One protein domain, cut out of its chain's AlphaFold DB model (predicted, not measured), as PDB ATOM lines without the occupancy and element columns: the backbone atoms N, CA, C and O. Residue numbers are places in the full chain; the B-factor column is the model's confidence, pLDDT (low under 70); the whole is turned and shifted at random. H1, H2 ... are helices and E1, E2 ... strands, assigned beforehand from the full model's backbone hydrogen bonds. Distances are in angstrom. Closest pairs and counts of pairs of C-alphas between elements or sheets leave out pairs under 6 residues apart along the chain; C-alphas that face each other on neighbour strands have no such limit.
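This is residues 16 to 74 of the 115 residues of an uncharacterized protein of Methanosphaera stadtmanae (UniProt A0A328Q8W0). A small sheet of two short parallel strands, E1 and E2, has the helix H2 packed over one face, mainly by E2, with the short H1 next to E1 and H2. H3 follows E2 and is near H2, and beyond it the tail, residues 69 to 74, lies toward the other end of the longest axis from H1. The printed part has 59 residues, with three named helices and two named strands in the order H1, E1, H2, E2, H3; the class is mixed, helices and strands. It is compact, with a radius of gyration of the C-alphas of 11.2 A, and only just elongated, spanning 34 by 23 by 18 A.

E1, residues 25 to 28, and E2, residues 52 to 55, are parallel neighbours at 16 degrees; N 26 and O 52 are 2.8 A apart, within hydrogen-bond range. With H2, residues 36 to 48, they form a strand-helix-strand unit, two parallel neighbour strands with a helix between them in the chain, and its crossover is right-handed. The closest C-alphas of H2 and E2, Val 46 and Gln 52, are 6.2 A apart. H1, residues 16 to 19, is close to H2 but not clearly touching, with C-alphas of Met 17 and Leu 42 closest at 7.9 A. H3, residues 57 to 68, is near H2, with 11 pairs of C-alphas within 10 A, and apart from H1 and E1. In H3 every O i to N i+4 pair is within hydrogen-bond range, in H2 8 of 9, and H1 is too short for such a pair.

H2 is 18.0 A long from C-alpha 36 at (37.032, -36.694, 32.951), and H3 is 15.8 A long, ending at C-alpha 68 at (51.072, -31.727, 36.003). E1 is 9.5 A long and E2 9.8 A; H1 is 5.2 A long and begins at C-alpha 16 at (36.968, -51.088, 33.617).

The C-alphas of Asn 22 and Asn 73, the two farthest apart, are 34.5 A from each other. The printed part has no cut and no long link. The model's mean pLDDT over the printed part is 72.3, and residues 56 to 74 are under 70.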
ATOM      1  N   ILE A  16      35.501 -51.118  33.491       87.81
ATOM      2  CA  ILE A  16      36.968 -51.088  33.617       87.81
ATOM      3  C   ILE A  16      37.398 -51.606  34.995       87.81
ATOM      4  O   ILE A  16      38.305 -52.434  35.094       87.81
ATOM      5  N   MET A  17      36.739 -51.151  36.063       86.25
ATOM      6  CA  MET A  17      37.076 -51.555  37.428       86.25
ATOM      7  C   MET A  17      36.861 -53.051  37.657       86.25
ATOM      8  O   MET A  17      37.739 -53.705  38.214       86.25
ATOM      9  N   ASN A  18      35.743 -53.605  37.186       87.69
ATOM     10  CA  ASN A  18      35.435 -55.026  37.337       87.69
ATOM     11  C   ASN A  18      36.390 -55.904  36.525       87.69
ATOM     12  O   ASN A  18      36.891 -56.902  37.039       87.69
ATOM     13  N   LYS A  19      36.686 -55.506  35.283       88.06
ATOM     14  CA  LYS A  19      37.602 -56.233  34.399       88.06
ATOM     15  C   LYS A  19      39.013 -56.339  34.982       88.06
ATOM     16  O   LYS A  19      39.642 -57.379  34.853       88.06
ATOM     17  N   HIS A  20      39.479 -55.287  35.655       84.19
ATOM     18  CA  HIS A  20      40.839 -55.193  36.197       84.19
ATOM     19  C   HIS A  20      40.883 -55.251  37.737       84.19
ATOM     20  O   HIS A  20      41.846 -54.789  38.364       84.19
ATOM     21  N   ASN A  21      39.848 -55.803  38.383       80.50
ATOM     22  CA  ASN A  21      39.704 -55.746  39.843       80.50
ATOM     23  C   ASN A  21      40.868 -56.434  40.576       80.50
ATOM     24  O   ASN A  21      41.426 -55.884  41.525       80.50
ATOM     25  N   ASN A  22      41.325 -57.572  40.057       83.56
ATOM     26  CA  ASN A  22      42.431 -58.337  40.641       83.56
ATOM     27  C   ASN A  22      43.784 -58.046  39.977       83.56
ATOM     28  O   ASN A  22      44.809 -58.599  40.371       83.56
ATOM     29  N   GLU A  23      43.805 -57.179  38.965       80.50
ATOM     30  CA  GLU A  23      45.017 -56.864  38.224       80.50
ATOM     31  C   GLU A  23      45.757 -55.685  38.861       80.50
ATOM     32  O   GLU A  23      45.154 -54.702  39.307       80.50
ATOM     33  N   LYS A  24      47.093 -55.773  38.876       74.94
ATOM     34  CA  LYS A  24      47.970 -54.653  39.254       74.94
ATOM     35  C   LYS A  24      48.032 -53.574  38.171       74.94
ATOM     36  O   LYS A  24      48.381 -52.439  38.475       74.94
ATOM     37  N   LEU A  25      47.694 -53.925  36.932       76.94
ATOM     38  CA  LEU A  25      47.705 -53.036  35.778       76.94
ATOM     39  C   LEU A  25      46.291 -52.912  35.211       76.94
ATOM     40  O   LEU A  25      45.704 -53.902  34.796       76.94
ATOM     41  N   ILE A  26      45.766 -51.694  35.143       77.88
ATOM     42  CA  ILE A  26      44.520 -51.387  34.444       77.88
ATOM     43  C   ILE A  26      44.875 -50.970  33.018       77.88
ATOM     44  O   ILE A  26      45.466 -49.910  32.804       77.88
ATOM     45  N   ASN A  27      44.529 -51.796  32.030       77.25
ATOM     46  CA  ASN A  27      44.811 -51.506  30.626       77.25
ATOM     47  C   ASN A  27      43.576 -50.930  29.921       77.25
ATOM     48  O   ASN A  27      42.651 -51.658  29.569       77.25
ATOM     49  N   THR A  28      43.599 -49.625  29.656       77.12
ATOM     50  CA  THR A  28      42.535 -48.895  28.953       77.12
ATOM     51  C   THR A  28      42.971 -48.433  27.560       77.12
ATOM     52  O   THR A  28      42.402 -47.486  27.020       77.12
ATOM     53  N   GLN A  29      43.991 -49.053  26.955       75.44
ATOM     54  CA  GLN A  29      44.456 -48.679  25.610       75.44
ATOM     55  C   GLN A  29      43.396 -48.917  24.530       75.44
ATOM     56  O   GLN A  29      43.315 -48.148  23.576       75.44
ATOM     57  N   ASN A  30      42.574 -49.952  24.713       75.00
ATOM     58  CA  ASN A  30      41.502 -50.312  23.785       75.00
ATOM     59  C   ASN A  30      40.216 -49.508  24.031       75.00
ATOM     60  O   ASN A  30      39.270 -49.607  23.252       75.00
ATOM     61  N   GLU A  31      40.170 -48.710  25.100       72.88
ATOM     62  CA  GLU A  31      39.041 -47.836  25.379       72.88
ATOM     63  C   GLU A  31      39.154 -46.557  24.541       72.88
ATOM     64  O   GLU A  31      40.205 -45.909  24.469       72.88
ATOM     65  N   THR A  32      38.039 -46.136  23.938       71.31
ATOM     66  CA  THR A  32      37.917 -44.765  23.413       71.31
ATOM     67  C   THR A  32      38.232 -43.767  24.531       71.31
ATOM     68  O   THR A  32      37.908 -44.080  25.676       71.31
ATOM     69  N   PHE A  33      38.742 -42.574  24.193       72.12
ATOM     70  CA  PHE A  33      39.037 -41.474  25.131       72.12
ATOM     71  C   PHE A  33      38.170 -41.501  26.403       72.12
ATOM     72  O   PHE A  33      36.934 -41.465  26.315       72.12
ATOM     73  N   LEU A  34      38.826 -41.590  27.563       75.06
ATOM     74  CA  LEU A  34      38.147 -41.585  28.853       75.06
ATOM     75  C   LEU A  34      37.753 -40.152  29.195       75.06
ATOM     76  O   LEU A  34      38.611 -39.282  29.341       75.06
ATOM     77  N   ALA A  35      36.449 -39.920  29.327       79.38
ATOM     78  CA  ALA A  35      35.939 -38.643  29.788       79.38
ATOM     79  C   ALA A  35      36.456 -38.345  31.209       79.38
ATOM     80  O   ALA A  35      36.748 -39.279  31.963       79.38
ATOM     81  N   PRO A  36      36.542 -37.067  31.620       78.00
ATOM     82  CA  PRO A  36      37.032 -36.694  32.951       78.00
ATOM     83  C   PRO A  36      36.248 -37.369  34.087       78.00
ATOM     84  O   PRO A  36      36.819 -37.777  35.097       78.00
ATOM     85  N   THR A  37      34.946 -37.543  33.871       79.19
ATOM     86  CA  THR A  37      33.967 -38.242  34.715       79.19
ATOM     87  C   THR A  37      34.309 -39.713  34.957       79.19
ATOM     88  O   THR A  37      34.056 -40.220  36.044       79.19
ATOM     89  N   THR A  38      34.940 -40.391  33.995       82.81
ATOM     90  CA  THR A  38      35.460 -41.763  34.145       82.81
ATOM     91  C   THR A  38      36.903 -41.757  34.650       82.81
ATOM     92  O   THR A  38      37.291 -42.570  35.486       82.81
ATOM     93  N   LEU A  39      37.722 -40.841  34.139       81.19
ATOM     94  CA  LEU A  39      39.161 -40.866  34.345       81.19
ATOM     95  C   LEU A  39      39.577 -40.441  35.757       81.19
ATOM     96  O   LEU A  39      40.438 -41.089  36.346       81.19
ATOM     97  N   ILE A  40      38.987 -39.379  36.309       79.88
ATOM     98  CA  ILE A  40      39.357 -38.874  37.640       79.88
ATOM     99  C   ILE A  40      39.112 -39.944  38.722       79.88
ATOM    100  O   ILE A  40      40.044 -40.234  39.479       79.88
ATOM    101  N   PRO A  41      37.933 -40.602  38.785       82.44
ATOM    102  CA  PRO A  41      37.724 -41.712  39.713       82.44
ATOM    103  C   PRO A  41      38.695 -42.875  39.492       82.44
ATOM    104  O   PRO A  41      39.155 -43.484  40.459       82.44
ATOM    105  N   LEU A  42      39.034 -43.175  38.234       83.50
ATOM    106  CA  LEU A  42      39.954 -44.258  37.898       83.50
ATOM    107  C   LEU A  42      41.374 -43.979  38.405       83.50
ATOM    108  O   LEU A  42      41.977 -44.862  39.009       83.50
ATOM    109  N   ILE A  43      41.885 -42.758  38.223       79.00
ATOM    110  CA  ILE A  43      43.186 -42.332  38.766       79.00
ATOM    111  C   ILE A  43      43.187 -42.465  40.289       79.00
ATOM    112  O   ILE A  43      44.093 -43.081  40.847       79.00
ATOM    113  N   HIS A  44      42.146 -41.960  40.957       79.38
ATOM    114  CA  HIS A  44      42.036 -42.049  42.413       79.38
ATOM    115  C   HIS A  44      42.020 -43.506  42.904       79.38
ATOM    116  O   HIS A  44      42.672 -43.854  43.887       79.38
ATOM    117  N   HIS A  45      41.305 -44.384  42.198       81.56
ATOM    118  CA  HIS A  45      41.278 -45.810  42.503       81.56
ATOM    119  C   HIS A  45      42.647 -46.479  42.310       81.56
ATOM    120  O   HIS A  45      43.050 -47.305  43.132       81.56
ATOM    121  N   VAL A  46      43.358 -46.138  41.234       79.31
ATOM    122  CA  VAL A  46      44.696 -46.656  40.927       79.31
ATOM    123  C   VAL A  46      45.691 -46.249  42.013       79.31
ATOM    124  O   VAL A  46      46.408 -47.108  42.521       79.31
ATOM    125  N   GLU A  47      45.665 -44.985  42.434       71.62
ATOM    126  CA  GLU A  47      46.496 -44.458  43.520       71.62
ATOM    127  C   GLU A  47      46.200 -45.161  44.852       71.62
ATOM    128  O   GLU A  47      47.102 -45.713  45.480       71.62
ATOM    129  N   LYS A  48      44.923 -45.227  45.254       77.12
ATOM    130  CA  LYS A  48      44.503 -45.836  46.525       77.12
ATOM    131  C   LYS A  48      44.929 -47.301  46.661       77.12
ATOM    132  O   LYS A  48      45.185 -47.763  47.769       77.12
ATOM    133  N   ASN A  49      44.978 -48.031  45.549       76.50
ATOM    134  CA  ASN A  49      45.273 -49.461  45.529       76.50
ATOM    135  C   ASN A  49      46.687 -49.787  45.024       76.50
ATOM    136  O   ASN A  49      46.970 -50.957  44.767       76.50
ATOM    137  N   ASN A  50      47.565 -48.787  44.866       75.19
ATOM    138  CA  ASN A  50      48.921 -48.953  44.328       75.19
ATOM    139  C   ASN A  50      48.954 -49.751  43.008       75.19
ATOM    140  O   ASN A  50      49.795 -50.632  42.808       75.19
ATOM    141  N   LYS A  51      48.002 -49.468  42.119       76.44
ATOM    142  CA  LYS A  51      47.930 -50.053  40.778       76.44
ATOM    143  C   LYS A  51      48.645 -49.153  39.770       76.44
ATOM    144  O   LYS A  51      49.031 -48.027  40.071       76.44
ATOM    145  N   GLN A  52      48.782 -49.640  38.546       74.25
ATOM    146  CA  GLN A  52      49.235 -48.868  37.393       74.25
ATOM    147  C   GLN A  52      48.111 -48.752  36.365       74.25
ATOM    148  O   GLN A  52      47.249 -49.628  36.284       74.25
ATOM    149  N   ILE A  53      48.125 -47.692  35.556       76.31
ATOM    150  CA  ILE A  53      47.203 -47.518  34.430       76.31
ATOM    151  C   ILE A  53      47.986 -47.392  33.125       76.31
ATOM    152  O   ILE A  53      48.911 -46.590  33.014       76.31
ATOM    153  N   LYS A  54      47.589 -48.168  32.117       77.06
ATOM    154  CA  LYS A  54      48.082 -48.046  30.746       77.06
ATOM    155  C   LYS A  54      46.973 -47.464  29.881       77.06
ATOM    156  O   LYS A  54      46.027 -48.166  29.534       77.06
ATOM    157  N   ALA A  55      47.082 -46.181  29.556       71.00
ATOM    158  CA  ALA A  55      46.068 -45.451  28.801       71.00
ATOM    159  C   ALA A  55      46.468 -45.255  27.328       71.00
ATOM    160  O   ALA A  55      47.633 -45.399  26.957       71.00
ATOM    161  N   SER A  56      45.494 -44.928  26.475       69.88
ATOM    162  CA  SER A  56      45.761 -44.462  25.108       69.88
ATOM    163  C   SER A  56      46.443 -43.088  25.121       69.88
ATOM    164  O   SER A  56      46.223 -42.316  26.053       69.88
ATOM    165  N   ASN A  57      47.210 -42.745  24.078       64.81
ATOM    166  CA  ASN A  57      47.985 -41.490  24.020       64.81
ATOM    167  C   ASN A  57      47.135 -40.242  24.333       64.81
ATOM    168  O   ASN A  57      47.520 -39.427  25.158       64.81
ATOM    169  N   LYS A  58      45.914 -40.151  23.782       66.62
ATOM    170  CA  LYS A  58      44.985 -39.030  24.046       66.62
ATOM    171  C   LYS A  58      44.559 -38.926  25.513       66.62
ATOM    172  O   LYS A  58      44.375 -37.836  26.041       66.62
ATOM    173  N   THR A  59      44.359 -40.070  26.158       67.50
ATOM    174  CA  THR A  59      43.983 -40.125  27.573       67.50
ATOM    175  C   THR A  59      45.202 -39.841  28.448       67.50
ATOM    176  O   THR A  59      45.081 -39.138  29.440       67.50
ATOM    177  N   HIS A  60      46.384 -40.324  28.054       64.25
ATOM    178  CA  HIS A  60      47.653 -40.041  28.718       64.25
ATOM    179  C   HIS A  60      47.977 -38.541  28.721       64.25
ATOM    180  O   HIS A  60      48.240 -37.985  29.782       64.25
ATOM    181  N   ASP A  61      47.845 -37.865  27.578       62.84
ATOM    182  CA  ASP A  61      48.035 -36.414  27.467       62.84
ATOM    183  C   ASP A  61      47.087 -35.638  28.393       62.84
ATOM    184  O   ASP A  61      47.481 -34.671  29.046       62.84
ATOM    185  N   TYR A  62      45.840 -36.097  28.505       66.94
ATOM    186  CA  TYR A  62      44.868 -35.505  29.414       66.94
ATOM    187  C   TYR A  62      45.199 -35.781  30.894       66.94
ATOM    188  O   TYR A  62      45.066 -34.879  31.721       66.94
ATOM    189  N   ILE A  63      45.683 -36.981  31.241       66.31
ATOM    190  CA  ILE A  63      46.180 -37.307  32.592       66.31
ATOM    191  C   ILE A  63      47.339 -36.376  32.968       66.31
ATOM    192  O   ILE A  63      47.299 -35.764  34.033       66.31
ATOM    193  N   LEU A  64      48.333 -36.224  32.086       64.50
ATOM    194  CA  LEU A  64      49.478 -35.334  32.302       64.50
ATOM    195  C   LEU A  64      49.032 -33.885  32.494       64.50
ATOM    196  O   LEU A  64      49.513 -33.201  33.389       64.50
ATOM    197  N   ARG A  65      48.055 -33.418  31.715       63.50
ATOM    198  CA  ARG A  65      47.485 -32.080  31.889       63.50
ATOM    199  C   ARG A  65      46.814 -31.906  33.255       63.50
ATOM    200  O   ARG A  65      47.019 -30.882  33.899       63.50
ATOM    201  N   VAL A  66      45.992 -32.866  33.682       62.84
ATOM    202  CA  VAL A  66      45.262 -32.789  34.961       62.84
ATOM    203  C   VAL A  66      46.217 -32.869  36.153       62.84
ATOM    204  O   VAL A  66      46.032 -32.137  37.122       62.84
ATOM    205  N   LEU A  67      47.234 -33.731  36.082       58.53
ATOM    206  CA  LEU A  67      48.167 -33.971  37.184       58.53
ATOM    207  C   LEU A  67      49.322 -32.963  37.230       58.53
ATOM    208  O   LEU A  67      49.704 -32.534  38.314       58.53
ATOM    209  N   GLU A  68      49.870 -32.570  36.081       56.78
ATOM    210  CA  GLU A  68      51.072 -31.727  36.003       56.78
ATOM    211  C   GLU A  68      50.787 -30.272  35.619       56.78
ATOM    212  O   GLU A  68      51.708 -29.460  35.617       56.78
ATOM    213  N   GLN A  69      49.544 -29.927  35.256       57.06
ATOM    214  CA  GLN A  69      49.160 -28.602  34.736       57.06
ATOM    215  C   GLN A  69      49.986 -28.139  33.519       57.06
ATOM    216  O   GLN A  69      49.976 -26.961  33.160       57.06
ATOM    217  N   LYS A  70      50.688 -29.058  32.845       48.16
ATOM    218  CA  LYS A  70      51.468 -28.776  31.637       48.16
ATOM    219  C   LYS A  70      50.586 -28.905  30.397       48.16
ATOM    220  O   LYS A  70      49.799 -29.842  30.272       48.16
ATOM    221  N   ASN A  71      50.743 -27.976  29.457       48.28
ATOM    222  CA  ASN A  71      50.183 -28.125  28.117       48.28
ATOM    223  C   ASN A  71      51.063 -29.104  27.333       48.28
ATOM    224  O   ASN A  71      52.221 -28.800  27.056       48.28
ATOM    225  N   THR A  72      50.532 -30.275  26.987       45.16
ATOM    226  CA  THR A  72      51.169 -31.172  26.018       45.16
ATOM    227  C   THR A  72      50.758 -30.781  24.593       45.16
ATOM    228  O   THR A  72      49.690 -30.209  24.372       45.16
ATOM    229  N   ASN A  73      51.620 -31.068  23.613       46.47
ATOM    230  CA  ASN A  73      51.480 -30.624  22.215       46.47
ATOM    231  C   ASN A  73      50.326 -31.298  21.434       46.47
ATOM    232  O   ASN A  73      50.117 -30.991  20.261       46.47
ATOM    233  N   SER A  74      49.572 -32.211  22.052       41.78
ATOM    234  CA  SER A  74      48.425 -32.879  21.430       41.78
ATOM    235  C   SER A  74      47.159 -32.041  21.588       41.78
ATOM    236  O   SER A  74      46.462 -32.072  22.602       41.78
TER     237      SER A  74